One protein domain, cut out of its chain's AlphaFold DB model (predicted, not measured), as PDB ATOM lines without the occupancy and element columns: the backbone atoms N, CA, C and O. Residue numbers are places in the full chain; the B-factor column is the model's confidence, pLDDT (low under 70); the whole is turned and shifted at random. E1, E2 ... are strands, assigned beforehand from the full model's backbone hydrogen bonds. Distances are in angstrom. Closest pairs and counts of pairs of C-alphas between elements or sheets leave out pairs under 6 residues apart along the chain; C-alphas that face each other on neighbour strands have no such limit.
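AT A GLANCE: This is residues 72 to 191 of the 191 residues of an uncharacterized protein of Aspergillus sp. HF37 (UniProt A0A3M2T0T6). One long, twisted sheet of seven strands curls across its width, and the unnamed stretch of residues 148 to 173 passes over one face, leaving the other bare. The long strands E2, E3 and E4 run side by side along the longest axis. The printed part has 120 residues, no named helix and strands E1 to E7 in chain order; the class is all strand, and the antiparallel sheet runs E5, E4, E3, E2, E1, E7, E6. It is elongated, 57 by 32 by 21 A, and only just compact, close to loose, with a radius of gyration of the C-alphas of 16.2 A.

HOW THE PARTS SIT: Start at E1, residues 72 to 78, and follow a meander, each strand the antiparallel neighbour of the one before, through E2, residues 86 to 98, E3, residues 101 to 116, E4, residues 119 to 137, and E5, residues 140 to 147. Look for N 76 and O 95 at 2.8 A, N 94 and O 105 at 2.9 A, N 112 and O 123 at 2.8 A, and N 133 and O 145 at 2.8 A, each within hydrogen-bond range. E6, residues 174 to 177, and E7, residues 180 to 190, form a hairpin, with N 175 and O 182 at 2.9 A. E7 is antiparallel to E1, with N 75 and O 186 at 3.0 A. The edge strands E5 and E6 are apart.

IN THESE COORDINATES: Find C-alpha 72 at (7.436, -59.450, 9.275), where E1 begins. E2 is 36.5 A long, E3 42.9 A and E4 49.4 A; E4 bends by 72 degrees at residue 127. E7 ends at C-alpha 190, (3.560, -60.757, 13.369).

THE WHOLE: The two C-alphas farthest apart, those of Ala 117 and Gly 138, are 58.1 A apart. The printed part has no cut. The link from E5 to E6 is long, 26 residues. The model's pLDDT is under 70 at residues 162 to 165, 167 and 191.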
ATOM      1  N   PHE A  72       7.415 -60.898   9.241       89.81
ATOM      2  CA  PHE A  72       7.436 -59.450   9.275       89.81
ATOM      3  C   PHE A  72       7.145 -58.898   7.888       89.81
ATOM      4  O   PHE A  72       7.419 -59.531   6.860       89.81
ATOM      5  N   SER A  73       6.570 -57.710   7.892       94.00
ATOM      6  CA  SER A  73       6.138 -56.971   6.721       94.00
ATOM      7  C   SER A  73       6.778 -55.596   6.749       94.00
ATOM      8  O   SER A  73       6.965 -55.005   7.809       94.00
ATOM      9  N   TRP A  74       7.138 -55.080   5.585       95.19
ATOM     10  CA  TRP A  74       7.708 -53.749   5.463       95.19
ATOM     11  C   TRP A  74       7.432 -53.156   4.093       95.19
ATOM     12  O   TRP A  74       7.193 -53.869   3.116       95.19
ATOM     13  N   ILE A  75       7.512 -51.832   4.028       97.12
ATOM     14  CA  ILE A  75       7.482 -51.063   2.787       97.12
ATOM     15  C   ILE A  75       8.708 -50.159   2.786       97.12
ATOM     16  O   ILE A  75       8.959 -49.444   3.756       97.12
ATOM     17  N   LEU A  76       9.466 -50.201   1.698       97.06
ATOM     18  CA  LEU A  76      10.609 -49.349   1.427       97.06
ATOM     19  C   LEU A  76      10.306 -48.455   0.233       97.06
ATOM     20  O   LEU A  76       9.801 -48.918  -0.789       97.06
ATOM     21  N   GLU A  77      10.701 -47.199   0.346       97.69
ATOM     22  CA  GLU A  77      10.656 -46.213  -0.726       97.69
ATOM     23  C   GLU A  77      12.072 -45.731  -1.031       97.69
ATOM     24  O   GLU A  77      12.861 -45.512  -0.111       97.69
ATOM     25  N   SER A  78      12.428 -45.594  -2.311       96.56
ATOM     26  CA  SER A  78      13.735 -45.065  -2.701       96.56
ATOM     27  C   SER A  78      13.947 -43.658  -2.148       96.56
ATOM     28  O   SER A  78      13.067 -42.800  -2.246       96.56
ATOM     29  N   ASP A  79      15.141 -43.413  -1.611       95.81
ATOM     30  CA  ASP A  79      15.560 -42.072  -1.217       95.81
ATOM     31  C   ASP A  79      16.005 -41.276  -2.447       95.81
ATOM     32  O   ASP A  79      17.078 -41.510  -3.010       95.81
ATOM     33  N   ASP A  80      15.168 -40.320  -2.842       92.75
ATOM     34  CA  ASP A  80      15.420 -39.412  -3.964       92.75
ATOM     35  C   ASP A  80      16.452 -38.314  -3.598       92.75
ATOM     36  O   ASP A  80      16.920 -37.582  -4.473       92.75
ATOM     37  N   GLY A  81      16.829 -38.211  -2.315       90.19
ATOM     38  CA  GLY A  81      17.690 -37.174  -1.758       90.19
ATOM     39  C   GLY A  81      17.021 -35.799  -1.657       90.19
ATOM     40  O   GLY A  81      15.879 -35.582  -2.068       90.19
ATOM     41  N   ASP A  82      17.768 -34.827  -1.131       88.62
ATOM     42  CA  ASP A  82      17.314 -33.439  -1.045       88.62
ATOM     43  C   ASP A  82      17.436 -32.748  -2.410       88.62
ATOM     44  O   ASP A  82      18.492 -32.237  -2.792       88.62
ATOM     45  N   LEU A  83      16.340 -32.733  -3.171       89.81
ATOM     46  CA  LEU A  83      16.291 -32.034  -4.456       89.81
ATOM     47  C   LEU A  83      16.092 -30.519  -4.246       89.81
ATOM     48  O   LEU A  83      15.290 -30.088  -3.415       89.81
ATOM     49  N   GLY A  84      16.810 -29.697  -5.010       91.56
ATOM     50  CA  GLY A  84      16.649 -28.238  -5.027       91.56
ATOM     51  C   GLY A  84      15.626 -27.760  -6.063       91.56
ATOM     52  O   GLY A  84      14.754 -28.510  -6.500       91.56
ATOM     53  N   GLU A  85      15.759 -26.505  -6.491       94.75
ATOM     54  CA  GLU A  85      15.121 -26.019  -7.718       94.75
ATOM     55  C   GLU A  85      15.844 -26.588  -8.948       94.75
ATOM     56  O   GLU A  85      17.072 -26.672  -8.964       94.75
ATOM     57  N   GLY A  86      15.094 -26.980  -9.981       95.88
ATOM     58  CA  GLY A  86      15.658 -27.500 -11.226       95.88
ATOM     59  C   GLY A  86      14.960 -28.751 -11.751       95.88
ATOM     60  O   GLY A  86      13.872 -29.119 -11.311       95.88
ATOM     61  N   GLN A  87      15.601 -29.393 -12.729       96.94
ATOM     62  CA  GLN A  87      15.135 -30.629 -13.353       96.94
ATOM     63  C   GLN A  87      16.028 -31.798 -12.935       96.94
ATOM     64  O   GLN A  87      17.241 -31.762 -13.135       96.94
ATOM     65  N   PHE A  88      15.411 -32.855 -12.415       96.56
ATOM     66  CA  PHE A  88      16.090 -34.035 -11.890       96.56
ATOM     67  C   PHE A  88      15.544 -35.295 -12.547       96.56
ATOM     68  O   PHE A  88      14.336 -35.418 -12.742       96.56
ATOM     69  N   HIS A  89      16.435 -36.231 -12.860       96.06
ATOM     70  CA  HIS A  89      16.065 -37.576 -13.281       96.06
ATOM     71  C   HIS A  89      16.302 -38.516 -12.105       96.06
ATOM     72  O   HIS A  89      17.425 -38.603 -11.610       96.06
ATOM     73  N   ILE A  90      15.253 -39.192 -11.661       94.81
ATOM     74  CA  ILE A  90      15.290 -40.103 -10.519       94.81
ATOM     75  C   ILE A  90      14.800 -41.488 -10.932       94.81
ATOM     76  O   ILE A  90      14.103 -41.651 -11.936       94.81
ATOM     77  N   GLN A  91      15.164 -42.488 -10.137       93.94
ATOM     78  CA  GLN A  91      14.634 -43.841 -10.251       93.94
ATOM     79  C   GLN A  91      13.739 -44.078  -9.042       93.94
ATOM     80  O   GLN A  91      14.246 -44.363  -7.958       93.94
ATOM     81  N   LYS A  92      12.424 -43.920  -9.217       96.19
ATOM     82  CA  LYS A  92      11.480 -44.117  -8.121       96.19
ATOM     83  C   LYS A  92      11.229 -45.607  -7.951       96.19
ATOM     84  O   LYS A  92      10.845 -46.272  -8.914       96.19
ATOM     85  N   VAL A  93      11.485 -46.134  -6.757       96.56
ATOM     86  CA  VAL A  93      11.341 -47.563  -6.456       96.56
ATOM     87  C   VAL A  93      10.568 -47.747  -5.161       96.56
ATOM     88  O   VAL A  93      10.913 -47.148  -4.145       96.56
ATOM     89  N   PHE A  94       9.574 -48.631  -5.189       97.38
ATOM     90  CA  PHE A  94       8.919 -49.145  -3.991       97.38
ATOM     91  C   PHE A  94       9.164 -50.640  -3.884       97.38
ATOM     92  O   PHE A  94       8.951 -51.378  -4.845       97.38
ATOM     93  N   LEU A  95       9.605 -51.083  -2.712       97.06
ATOM     94  CA  LEU A  95       9.762 -52.492  -2.383       97.06
ATOM     95  C   LEU A  95       8.828 -52.786  -1.216       97.06
ATOM     96  O   LEU A  95       8.874 -52.097  -0.204       97.06
ATOM     97  N   ALA A  96       8.002 -53.809  -1.332       96.88
ATOM     98  CA  ALA A  96       7.102 -54.218  -0.272       96.88
ATOM     99  C   ALA A  96       7.249 -55.710  -0.032       96.88
ATOM    100  O   ALA A  96       7.232 -56.515  -0.965       96.88
ATOM    101  N   ARG A  97       7.356 -56.080   1.237       95.06
ATOM    102  CA  ARG A  97       7.264 -57.461   1.680       95.06
ATOM    103  C   ARG A  97       6.102 -57.567   2.649       95.06
ATOM    104  O   ARG A  97       6.045 -56.821   3.617       95.06
ATOM    105  N   ILE A  98       5.214 -58.516   2.399       94.44
ATOM    106  CA  ILE A  98       4.140 -58.894   3.311       94.44
ATOM    107  C   ILE A  98       4.311 -60.384   3.577       94.44
ATOM    108  O   ILE A  98       3.924 -61.218   2.757       94.44
ATOM    109  N   CYS A  99       4.976 -60.718   4.683       94.06
ATOM    110  CA  CYS A  99       5.342 -62.089   5.044       94.06
ATOM    111  C   CYS A  99       6.038 -62.846   3.894       94.06
ATOM    112  O   CYS A  99       7.169 -62.515   3.524       94.06
ATOM    113  N   GLY A 100       5.389 -63.876   3.343       94.94
ATOM    114  CA  GLY A 100       5.847 -64.681   2.212       94.94
ATOM    115  C   GLY A 100       5.532 -64.103   0.832       94.94
ATOM    116  O   GLY A 100       5.683 -64.810  -0.157       94.94
ATOM    117  N   THR A 101       5.081 -62.856   0.719       96.44
ATOM    118  CA  THR A 101       4.857 -62.173  -0.564       96.44
ATOM    119  C   THR A 101       5.772 -60.965  -0.683       96.44
ATOM    120  O   THR A 101       5.964 -60.221   0.276       96.44
ATOM    121  N   TYR A 102       6.330 -60.761  -1.871       96.88
ATOM    122  CA  TYR A 102       7.193 -59.633  -2.182       96.88
ATOM    123  C   TYR A 102       6.793 -58.984  -3.507       96.88
ATOM    124  O   TYR A 102       6.496 -59.676  -4.483       96.88
ATOM    125  N   LEU A 103       6.809 -57.654  -3.533       97.31
ATOM    126  CA  LEU A 103       6.530 -56.820  -4.692       97.31
ATOM    127  C   LEU A 103       7.609 -55.741  -4.807       97.31
ATOM    128  O   LEU A 103       7.935 -55.074  -3.830       97.31
ATOM    129  N   ALA A 104       8.122 -55.535  -6.013       97.19
ATOM    130  CA  ALA A 104       8.958 -54.396  -6.356       97.19
ATOM    131  C   ALA A 104       8.352 -53.664  -7.551       97.19
ATOM    132  O   ALA A 104       8.000 -54.300  -8.546       97.19
ATOM    133  N   LEU A 105       8.260 -52.342  -7.451       97.38
ATOM    134  CA  LEU A 105       7.798 -51.445  -8.502       97.38
ATOM    135  C   LEU A 105       8.871 -50.400  -8.773       97.38
ATOM    136  O   LEU A 105       9.495 -49.891  -7.843       97.38
ATOM    137  N   HIS A 106       9.066 -50.068 -10.042       96.00
ATOM    138  CA  HIS A 106      10.064 -49.107 -10.488       96.00
ATOM    139  C   HIS A 106       9.535 -48.257 -11.632       96.00
ATOM    140  O   HIS A 106       8.916 -48.772 -12.563       96.00
ATOM    141  N   GLN A 107       9.831 -46.962 -11.580       96.75
ATOM    142  CA  GLN A 107       9.617 -46.050 -12.692       96.75
ATOM    143  C   GLN A 107      10.715 -44.986 -12.721       96.75
ATOM    144  O   GLN A 107      10.962 -44.287 -11.735       96.75
ATOM    145  N   GLY A 108      11.370 -44.835 -13.872       95.75
ATOM    146  CA  GLY A 108      12.235 -43.682 -14.117       95.75
ATOM    147  C   GLY A 108      11.385 -42.421 -14.259       95.75
ATOM    148  O   GLY A 108      10.401 -42.432 -14.998       95.75
ATOM    149  N   GLN A 109      11.737 -41.339 -13.568       95.81
ATOM    150  CA  GLN A 109      10.959 -40.099 -13.582       95.81
ATOM    151  C   GLN A 109      11.833 -38.876 -13.812       95.81
ATOM    152  O   GLN A 109      12.956 -38.787 -13.317       95.81
ATOM    153  N   THR A 110      11.263 -37.892 -14.495       96.06
ATOM    154  CA  THR A 110      11.770 -36.526 -14.550       96.06
ATOM    155  C   THR A 110      10.906 -35.657 -13.654       96.06
ATOM    156  O   THR A 110       9.704 -35.519 -13.889       96.06
ATOM    157  N   ARG A 111      11.518 -35.045 -12.638       94.81
ATOM    158  CA  ARG A 111      10.867 -34.074 -11.755       94.81
ATOM    159  C   ARG A 111      11.425 -32.683 -12.010       94.81
ATOM    160  O   ARG A 111      12.629 -32.464 -11.904       94.81
ATOM    161  N   VAL A 112      10.543 -31.742 -12.323       95.31
ATOM    162  CA  VAL A 112      10.868 -30.318 -12.428       95.31
ATOM    163  C   VAL A 112      10.305 -29.620 -11.201       95.31
ATOM    164  O   VAL A 112       9.093 -29.633 -10.983       95.31
ATOM    165  N   ARG A 113      11.188 -29.032 -10.398       94.94
ATOM    166  CA  ARG A 113      10.848 -28.259  -9.205       94.94
ATOM    167  C   ARG A 113      11.098 -26.788  -9.478       94.94
ATOM    168  O   ARG A 113      12.183 -26.431  -9.930       94.94
ATOM    169  N   THR A 114      10.116 -25.950  -9.179       94.88
ATOM    170  CA  THR A 114      10.198 -24.500  -9.385       94.88
ATOM    171  C   THR A 114       9.669 -23.778  -8.161       94.88
ATOM    172  O   THR A 114       8.613 -24.144  -7.630       94.88
ATOM    173  N   GLN A 115      10.391 -22.755  -7.708       94.38
ATOM    174  CA  GLN A 115       9.920 -21.910  -6.624       94.38
ATOM    175  C   GLN A 115       8.976 -20.846  -7.188       94.38
ATOM    176  O   GLN A 115       9.324 -20.068  -8.073       94.38
ATOM    177  N   THR A 116       7.746 -20.822  -6.687       91.81
ATOM    178  CA  THR A 116       6.717 -19.861  -7.097       91.81
ATOM    179  C   THR A 116       6.372 -18.934  -5.935       91.81
ATOM    180  O   THR A 116       6.711 -19.205  -4.782       91.81
ATOM    181  N   ALA A 117       5.631 -17.859  -6.213       90.94
ATOM    182  CA  ALA A 117       5.120 -16.965  -5.172       90.94
ATOM    183  C   ALA A 117       4.206 -17.673  -4.143       90.94
ATOM    184  O   ALA A 117       3.993 -17.146  -3.057       90.94
ATOM    185  N   GLN A 118       3.671 -18.854  -4.478       89.94
ATOM    186  CA  GLN A 118       2.754 -19.649  -3.648       89.94
ATOM    187  C   GLN A 118       3.451 -20.831  -2.949       89.94
ATOM    188  O   GLN A 118       2.802 -21.579  -2.224       89.94
ATOM    189  N   GLY A 119       4.761 -21.007  -3.155       90.50
ATOM    190  CA  GLY A 119       5.531 -22.148  -2.658       90.50
ATOM    191  C   GLY A 119       6.130 -22.989  -3.784       90.50
ATOM    192  O   GLY A 119       6.318 -22.516  -4.907       90.50
ATOM    193  N   TRP A 120       6.464 -24.241  -3.482       90.19
ATOM    194  CA  TRP A 120       7.047 -25.166  -4.455       90.19
ATOM    195  C   TRP A 120       5.987 -25.729  -5.399       90.19
ATOM    196  O   TRP A 120       4.993 -26.293  -4.948       90.19
ATOM    197  N   ALA A 121       6.240 -25.636  -6.703       90.81
ATOM    198  CA  ALA A 121       5.520 -26.392  -7.718       90.81
ATOM    199  C   ALA A 121       6.393 -27.556  -8.199       90.81
ATOM    200  O   ALA A 121       7.590 -27.376  -8.448       90.81
ATOM    201  N   VAL A 122       5.796 -28.742  -8.336       90.81
ATOM    202  CA  VAL A 122       6.469 -29.941  -8.847       90.81
ATOM    203  C   VAL A 122       5.703 -30.462 -10.054       90.81
ATOM    204  O   VAL A 122       4.498 -30.687  -9.988       90.81
ATOM    205  N   LYS A 123       6.409 -30.654 -11.168       92.62
ATOM    206  CA  LYS A 123       5.893 -31.348 -12.347       92.62
ATOM    207  C   LYS A 123       6.643 -32.660 -12.508       92.62
ATOM    208  O   LYS A 123       7.871 -32.655 -12.572       92.62
ATOM    209  N   VAL A 124       5.901 -33.755 -12.606       93.69
ATOM    210  CA  VAL A 124       6.448 -35.102 -12.786       93.69
ATOM    211  C   VAL A 124       6.062 -35.625 -14.164       93.69
ATOM    212  O   VAL A 124       4.940 -35.425 -14.628       93.69
ATOM    213  N   SER A 125       7.003 -36.290 -14.823       94.00
ATOM    214  CA  SER A 125       6.744 -37.160 -15.969       94.00
ATOM    215  C   SER A 125       7.498 -38.468 -15.767       94.00
ATOM    216  O   SER A 125       8.690 -38.432 -15.465       94.00
ATOM    217  N   GLY A 126       6.828 -39.601 -15.939       93.44
ATOM    218  CA  GLY A 126       7.419 -40.932 -15.795       93.44
ATOM    219  C   GLY A 126       7.678 -41.600 -17.140       93.44
ATOM    220  O   GLY A 126       6.997 -41.300 -18.116       93.44
ATOM    221  N   GLY A 127       8.651 -42.505 -17.179       94.25
ATOM    222  CA  GLY A 127       8.834 -43.473 -18.260       94.25
ATOM    223  C   GLY A 127       8.022 -44.746 -18.023       94.25
ATOM    224  O   GLY A 127       7.049 -44.739 -17.268       94.25
ATOM    225  N   ASP A 128       8.443 -45.846 -18.643       95.19
ATOM    226  CA  ASP A 128       7.805 -47.152 -18.467       95.19
ATOM    227  C   ASP A 128       7.924 -47.657 -17.022       95.19
ATOM    228  O   ASP A 128       8.937 -47.444 -16.344       95.19
ATOM    229  N   VAL A 129       6.892 -48.368 -16.568       96.25
ATOM    230  CA  VAL A 129       6.877 -49.036 -15.263       96.25
ATOM    231  C   VAL A 129       7.442 -50.444 -15.406       96.25
ATOM    232  O   VAL A 129       7.085 -51.185 -16.321       96.25
ATOM    233  N   SER A 130       8.310 -50.824 -14.475       97.25
ATOM    234  CA  SER A 130       8.764 -52.202 -14.303       97.25
ATOM    235  C   SER A 130       8.294 -52.752 -12.962       97.25
ATOM    236  O   SER A 130       8.239 -52.030 -11.966       97.25
ATOM    237  N   ALA A 131       7.957 -54.038 -12.933       97.44
ATOM    238  CA  ALA A 131       7.454 -54.709 -11.743       97.44
ATOM    239  C   ALA A 131       8.045 -56.113 -11.591       97.44
ATOM    240  O   ALA A 131       8.332 -56.796 -12.578       97.44
ATOM    241  N   ARG A 132       8.187 -56.558 -10.342       97.44
ATOM    242  CA  ARG A 132       8.580 -57.919  -9.959       97.44
ATOM    243  C   ARG A 132       7.717 -58.372  -8.791       97.44
ATOM    244  O   ARG A 132       7.573 -57.639  -7.818       97.44
ATOM    245  N   ARG A 133       7.205 -59.599  -8.855       97.31
ATOM    246  CA  ARG A 133       6.484 -60.262  -7.765       97.31
ATOM    247  C   ARG A 133       7.110 -61.614  -7.465       97.31
ATOM    248  O   ARG A 133       7.293 -62.426  -8.373       97.31
ATOM    249  N   GLU A 134       7.373 -61.866  -6.190       97.44
ATOM    250  CA  GLU A 134       7.904 -63.135  -5.695       97.44
ATOM    251  C   GLU A 134       7.052 -63.664  -4.538       97.44
ATOM    252  O   GLU A 134       6.434 -62.902  -3.794       97.44
ATOM    253  N   GLU A 135       7.033 -64.983  -4.379       96.69
ATOM    254  CA  GLU A 135       6.369 -65.667  -3.267       96.69
ATOM    255  C   GLU A 135       7.302 -66.685  -2.620       96.69
ATOM    256  O   GLU A 135       8.099 -67.334  -3.297       96.69
ATOM    257  N   TRP A 136       7.181 -66.862  -1.310       95.81
ATOM    258  CA  TRP A 136       7.867 -67.909  -0.573       95.81
ATOM    259  C   TRP A 136       7.113 -69.236  -0.703       95.81
ATOM    260  O   TRP A 136       6.003 -69.391  -0.198       95.81
ATOM    261  N   ILE A 137       7.712 -70.208  -1.390       94.00
ATOM    262  CA  ILE A 137       7.128 -71.528  -1.653       94.00
ATOM    263  C   ILE A 137       8.198 -72.593  -1.450       94.00
ATOM    264  O   ILE A 137       9.310 -72.481  -1.962       94.00
ATOM    265  N   GLY A 138       7.870 -73.654  -0.705       88.81
ATOM    266  CA  GLY A 138       8.756 -74.813  -0.563       88.81
ATOM    267  C   GLY A 138      10.155 -74.455  -0.046       88.81
ATOM    268  O   GLY A 138      11.140 -75.035  -0.494       88.81
ATOM    269  N   HIS A 139      10.237 -73.489   0.875       90.38
ATOM    270  CA  HIS A 139      11.470 -72.970   1.483       90.38
ATOM    271  C   HIS A 139      12.375 -72.119   0.578       90.38
ATOM    272  O   HIS A 139      13.576 -71.985   0.842       90.38
ATOM    273  N   ARG A 140      11.827 -71.521  -0.482       94.31
ATOM    274  CA  ARG A 140      12.549 -70.563  -1.326       94.31
ATOM    275  C   ARG A 140      11.627 -69.471  -1.851       94.31
ATOM    276  O   ARG A 140      10.427 -69.671  -1.976       94.31
ATOM    277  N   TRP A 141      12.214 -68.334  -2.205       95.19
ATOM    278  CA  TRP A 141      11.518 -67.312  -2.979       95.19
ATOM    279  C   TRP A 141      11.451 -67.746  -4.443       95.19
ATOM    280  O   TRP A 141      12.468 -68.120  -5.033       95.19
ATOM    281  N   GLU A 142      10.253 -67.713  -5.012       96.12
ATOM    282  CA  GLU A 142       9.977 -68.010  -6.411       96.12
ATOM    283  C   GLU A 142       9.411 -66.781  -7.110       96.12
ATOM    284  O   GLU A 142       8.472 -66.150  -6.626       96.12
ATOM    285  N   GLU A 143       9.950 -66.474  -8.286       96.31
ATOM    286  CA  GLU A 143       9.409 -65.433  -9.150       96.31
ATOM    287  C   GLU A 143       8.051 -65.865  -9.712       96.31
ATOM    288  O   GLU A 143       7.900 -66.967 -10.242       96.31
ATOM    289  N   LYS A 144       7.053 -64.988  -9.577       96.44
ATOM    290  CA  LYS A 144       5.697 -65.198 -10.100       96.44
ATOM    291  C   LYS A 144       5.384 -64.307 -11.285       96.44
ATOM    292  O   LYS A 144       4.640 -64.720 -12.167       96.44
ATOM    293  N   CYS A 145       5.918 -63.091 -11.293       94.38
ATOM    294  CA  CYS A 145       5.683 -62.140 -12.366       94.38
ATOM    295  C   CYS A 145       6.854 -61.165 -12.471       94.38
ATOM    296  O   CYS A 145       7.306 -60.638 -11.454       94.38
ATOM    297  N   THR A 146       7.302 -60.902 -13.693       95.44
ATOM    298  CA  THR A 146       8.241 -59.836 -14.044       95.44
ATOM    299  C   THR A 146       7.707 -59.115 -15.276       95.44
ATOM    300  O   THR A 146       7.343 -59.746 -16.268       95.44
ATOM    301  N   LEU A 147       7.585 -57.791 -15.194       95.31
ATOM    302  CA  LEU A 147       7.004 -56.944 -16.238       95.31
ATOM    303  C   LEU A 147       7.878 -55.716 -16.466       95.31
ATOM    304  O   LEU A 147       8.444 -55.172 -15.521       95.31
ATOM    305  N   GLY A 148       7.934 -55.247 -17.710       93.56
ATOM    306  CA  GLY A 148       8.716 -54.073 -18.088       93.56
ATOM    307  C   GLY A 148      10.188 -54.385 -18.361       93.56
ATOM    308  O   GLY A 148      10.733 -55.418 -17.956       93.56
ATOM    309  N   SER A 149      10.824 -53.476 -19.094       87.88
ATOM    310  CA  SER A 149      12.183 -53.617 -19.625       87.88
ATOM    311  C   SER A 149      13.268 -53.683 -18.549       87.88
ATOM    312  O   SER A 149      14.291 -54.322 -18.780       87.88
ATOM    313  N   ASN A 150      13.030 -53.110 -17.364       86.69
ATOM    314  CA  ASN A 150      14.000 -53.066 -16.263       86.69
ATOM    315  C   ASN A 150      13.693 -54.087 -15.149       86.69
ATOM    316  O   ASN A 150      14.281 -54.039 -14.071       86.69
ATOM    317  N   SER A 151      12.779 -55.037 -15.377       85.25
ATOM    318  CA  SER A 151      12.408 -56.050 -14.370       85.25
ATOM    319  C   SER A 151      13.563 -56.964 -13.938       85.25
ATOM    320  O   SER A 151      13.578 -57.462 -12.805       85.25
ATOM    321  N   GLY A 152      14.555 -57.160 -14.811       83.88
ATOM    322  CA  GLY A 152      15.777 -57.907 -14.503       83.88
ATOM    323  C   GLY A 152      16.656 -57.237 -13.444       83.88
ATOM    324  O   GLY A 152      17.318 -57.942 -12.684       83.88
ATOM    325  N   ASP A 153      16.596 -55.907 -13.349       85.56
ATOM    326  CA  ASP A 153      17.407 -55.106 -12.424       85.56
ATOM    327  C   ASP A 153      16.710 -54.888 -11.072       85.56
ATOM    328  O   ASP A 153      17.337 -54.470 -10.096       85.56
ATOM    329  N   LEU A 154      15.412 -55.199 -10.984       91.88
ATOM    330  CA  LEU A 154      14.665 -55.135  -9.732       91.88
ATOM    331  C   LEU A 154      15.201 -56.148  -8.720       91.88
ATOM    332  O   LEU A 154      15.368 -57.331  -9.027       91.88
ATOM    333  N   LEU A 155      15.385 -55.691  -7.479       93.06
ATOM    334  CA  LEU A 155      15.867 -56.521  -6.379       93.06
ATOM    335  C   LEU A 155      14.958 -57.730  -6.151       93.06
ATOM    336  O   LEU A 155      13.738 -57.607  -6.107       93.06
ATOM    337  N   SER A 156      15.582 -58.890  -5.960       93.38
ATOM    338  CA  SER A 156      14.927 -60.157  -5.631       93.38
ATOM    339  C   SER A 156      15.133 -60.493  -4.159       93.38
ATOM    340  O   SER A 156      16.248 -60.336  -3.654       93.38
ATOM    341  N   MET A 157      14.130 -61.058  -3.488       92.50
ATOM    342  CA  MET A 157      14.287 -61.560  -2.117       92.50
ATOM    343  C   MET A 157      15.284 -62.723  -2.033       92.50
ATOM    344  O   MET A 157      15.891 -62.949  -0.986       92.50
ATOM    345  N   ALA A 158      15.505 -63.446  -3.135       87.75
ATOM    346  CA  ALA A 158      16.465 -64.545  -3.186       87.75
ATOM    347  C   ALA A 158      17.937 -64.088  -3.197       87.75
ATOM    348  O   ALA A 158      18.814 -64.879  -2.847       87.75
ATOM    349  N   LYS A 159      18.229 -62.854  -3.641       82.88
ATOM    350  CA  LYS A 159      19.606 -62.403  -3.936       82.88
ATOM    351  C   LYS A 159      19.962 -61.006  -3.420       82.88
ATOM    352  O   LYS A 159      21.137 -60.729  -3.229       82.88
ATOM    353  N   GLY A 160      18.979 -60.126  -3.245       73.44
ATOM    354  CA  GLY A 160      19.181 -58.692  -3.012       73.44
ATOM    355  C   GLY A 160      19.112 -58.248  -1.552       73.44
ATOM    356  O   GLY A 160      19.333 -57.071  -1.275       73.44
ATOM    357  N   PHE A 161      18.809 -59.160  -0.625       82.94
ATOM    358  CA  PHE A 161      18.543 -58.831   0.772       82.94
ATOM    359  C   PHE A 161      19.410 -59.640   1.737       82.94
ATOM    360  O   PHE A 161      19.424 -60.873   1.705       82.94
ATOM    361  N   ASP A 162      20.059 -58.942   2.669       67.62
ATOM    362  CA  ASP A 162      20.733 -59.574   3.798       67.62
ATOM    363  C   ASP A 162      19.707 -60.023   4.846       67.62
ATOM    364  O   ASP A 162      18.933 -59.231   5.388       67.62
ATOM    365  N   LYS A 163      19.709 -61.322   5.164       61.22
ATOM    366  CA  LYS A 163      18.726 -61.955   6.066       61.22
ATOM    367  C   LYS A 163      18.774 -61.458   7.519       61.22
ATOM    368  O   LYS A 163      17.862 -61.754   8.278       61.22
ATOM    369  N   LYS A 164      19.841 -60.767   7.933       58.97
ATOM    370  CA  LYS A 164      20.096 -60.427   9.346       58.97
ATOM    371  C   LYS A 164      19.730 -58.994   9.747       58.97
ATOM    372  O   LYS A 164      19.724 -58.718  10.939       58.97
ATOM    373  N   SER A 165      19.466 -58.087   8.804       64.19
ATOM    374  CA  SER A 165      19.300 -56.654   9.114       64.19
ATOM    375  C   SER A 165      17.846 -56.194   9.239       64.19
ATOM    376  O   SER A 165      17.594 -55.153   9.845       64.19
ATOM    377  N   GLN A 166      16.894 -56.959   8.700       71.94
ATOM    378  CA  GLN A 166      15.517 -56.493   8.494       71.94
ATOM    379  C   GLN A 166      14.696 -56.381   9.785       71.94
ATOM    380  O   GLN A 166      13.847 -55.505   9.878       71.94
ATOM    381  N   SER A 167      14.977 -57.192  10.808       66.75
ATOM    382  CA  SER A 167      14.221 -57.193  12.075       66.75
ATOM    383  C   SER A 167      14.485 -55.983  12.982       66.75
ATOM    384  O   SER A 167      13.897 -55.871  14.048       66.75
ATOM    385  N   SER A 168      15.391 -55.083  12.588       80.12
ATOM    386  CA  SER A 168      15.720 -53.860  13.338       80.12
ATOM    387  C   SER A 168      15.129 -52.591  12.721       80.12
ATOM    388  O   SER A 168      15.417 -51.484  13.175       80.12
ATOM    389  N   TRP A 169      14.354 -52.741  11.645       90.44
ATOM    390  CA  TRP A 169      13.795 -51.618  10.906       90.44
ATOM    391  C   TRP A 169      12.610 -51.003  11.647       90.44
ATOM    392  O   TRP A 169      11.874 -51.676  12.361       90.44
ATOM    393  N   TYR A 170      12.432 -49.700  11.463       92.31
ATOM    394  CA  TYR A 170      11.310 -48.939  11.999       92.31
ATOM    395  C   TYR A 170      10.919 -47.836  11.007       92.31
ATOM    396  O   TYR A 170      11.785 -47.378  10.254       92.31
ATOM    397  N   PRO A 171       9.650 -47.390  10.977       96.25
ATOM    398  CA  PRO A 171       9.210 -46.342  10.058       96.25
ATOM    399  C   PRO A 171      10.032 -45.049  10.187       96.25
ATOM    400  O   PRO A 171      10.327 -44.590  11.290       96.25
ATOM    401  N   GLY A 172      10.413 -44.468   9.052       95.62
ATOM    402  CA  GLY A 172      11.297 -43.307   8.925       95.62
ATOM    403  C   GLY A 172      12.795 -43.633   8.934       95.62
ATOM    404  O   GLY A 172      13.603 -42.751   8.644       95.62
ATOM    405  N   ALA A 173      13.197 -44.871   9.241       94.94
ATOM    406  CA  ALA A 173      14.603 -45.256   9.215       94.94
ATOM    407  C   ALA A 173      15.163 -45.271   7.786       94.94
ATOM    408  O   ALA A 173      14.508 -45.716   6.845       94.94
ATOM    409  N   MET A 174      16.422 -44.856   7.652       94.88
ATOM    410  CA  MET A 174      17.194 -44.977   6.417       94.88
ATOM    411  C   MET A 174      17.955 -46.302   6.392       94.88
ATOM    412  O   MET A 174      18.738 -46.585   7.300       94.88
ATOM    413  N   VAL A 175      17.768 -47.095   5.339       93.06
ATOM    414  CA  VAL A 175      18.393 -48.416   5.181       93.06
ATOM    415  C   VAL A 175      19.076 -48.548   3.823       93.06
ATOM    416  O   VAL A 175      18.679 -47.919   2.845       93.06
ATOM    417  N   ASN A 176      20.122 -49.374   3.760       91.75
ATOM    418  CA  ASN A 176      20.790 -49.724   2.509       91.75
ATOM    419  C   ASN A 176      20.396 -51.142   2.103       91.75
ATOM    420  O   ASN A 176      20.627 -52.084   2.860       91.75
ATOM    421  N   VAL A 177      19.840 -51.295   0.904       89.81
ATOM    422  CA  VAL A 177      19.437 -52.586   0.338       89.81
ATOM    423  C   VAL A 177      19.936 -52.651  -1.098       89.81
ATOM    424  O   VAL A 177      19.740 -51.715  -1.867       89.81
ATOM    425  N   GLY A 178      20.639 -53.728  -1.459       87.00
ATOM    426  CA  GLY A 178      21.164 -53.888  -2.818       87.00
ATOM    427  C   GLY A 178      22.092 -52.759  -3.288       87.00
ATOM    428  O   GLY A 178      22.175 -52.508  -4.482       87.00
ATOM    429  N   GLY A 179      22.755 -52.048  -2.367       87.75
ATOM    430  CA  GLY A 179      23.606 -50.893  -2.682       87.75
ATOM    431  C   GLY A 179      22.866 -49.559  -2.853       87.75
ATOM    432  O   GLY A 179      23.511 -48.545  -3.109       87.75
ATOM    433  N   HIS A 180      21.544 -49.535  -2.669       91.12
ATOM    434  CA  HIS A 180      20.715 -48.336  -2.774       91.12
ATOM    435  C   HIS A 180      20.126 -47.940  -1.416       91.12
ATOM    436  O   HIS A 180      19.881 -48.793  -0.558       91.12
ATOM    437  N   ARG A 181      19.909 -46.634  -1.223       94.12
ATOM    438  CA  ARG A 181      19.300 -46.073  -0.011       94.12
ATOM    439  C   ARG A 181      17.781 -46.054  -0.131       94.12
ATOM    440  O   ARG A 181      17.246 -45.629  -1.154       94.12
ATOM    441  N   TYR A 182      17.118 -46.461   0.942       95.94
ATOM    442  CA  TYR A 182      15.668 -46.467   1.070       95.94
ATOM    443  C   TYR A 182      15.233 -45.892   2.415       95.94
ATOM    444  O   TYR A 182      15.953 -46.012   3.409       95.94
ATOM    445  N   ILE A 183      14.029 -45.332   2.438       97.12
ATOM    446  CA  ILE A 183      13.289 -44.964   3.643       97.12
ATOM    447  C   ILE A 183      12.320 -46.106   3.958       97.12
ATOM    448  O   ILE A 183      11.584 -46.565   3.083       97.12
ATOM    449  N   VAL A 184      12.300 -46.561   5.208       96.94
ATOM    450  CA  VAL A 184      11.290 -47.506   5.696       96.94
ATOM    451  C   VAL A 184       9.982 -46.745   5.896       96.94
ATOM    452  O   VAL A 184       9.877 -45.939   6.811       96.94
ATOM    453  N   GLN A 185       8.976 -46.983   5.060       96.75
ATOM    454  CA  GLN A 185       7.665 -46.334   5.182       96.75
ATOM    455  C   GLN A 185       6.755 -47.053   6.177       96.75
ATOM    456  O   GLN A 185       5.992 -46.425   6.908       96.75
ATOM    457  N   ALA A 186       6.863 -48.377   6.241       96.00
ATOM    458  CA  ALA A 186       6.105 -49.204   7.167       96.00
ATOM    459  C   ALA A 186       6.945 -50.398   7.613       96.00
ATOM    460  O   ALA A 186       7.781 -50.897   6.855       96.00
ATOM    461  N   PHE A 187       6.695 -50.858   8.835       94.62
ATOM    462  CA  PHE A 187       7.251 -52.085   9.381       94.62
ATOM    463  C   PHE A 187       6.259 -52.679  10.381       94.62
ATOM    464  O   PHE A 187       5.712 -51.949  11.208       94.62
ATOM    465  N   GLU A 188       6.053 -53.988  10.316       92.25
ATOM    466  CA  GLU A 188       5.222 -54.744  11.246       92.25
ATOM    467  C   GLU A 188       5.818 -56.136  11.450       92.25
ATOM    468  O   GLU A 188       6.279 -56.768  10.499       92.25
ATOM    469  N   GLU A 189       5.790 -56.625  12.685       89.00
ATOM    470  CA  GLU A 189       6.167 -57.990  13.038       89.00
ATOM    471  C   GLU A 189       4.917 -58.719  13.538       89.00
ATOM    472  O   GLU A 189       4.239 -58.248  14.452       89.00
ATOM    473  N   LEU A 190       4.599 -59.848  12.909       80.88
ATOM    474  CA  LEU A 190       3.560 -60.757  13.369       80.88
ATOM    475  C   LEU A 190       4.125 -61.569  14.533       80.88
ATOM    476  O   LEU A 190       5.079 -62.330  14.351       80.88
ATOM    477  N   ALA A 191       3.520 -61.371  15.702       60.16
ATOM    478  CA  ALA A 191       3.800 -62.087  16.940       60.16
ATOM    479  C   ALA A 191       2.759 -63.180  17.217       60.16
ATOM    480  O   ALA A 191       1.577 -62.985  16.844       60.16
TER     481      ALA A 191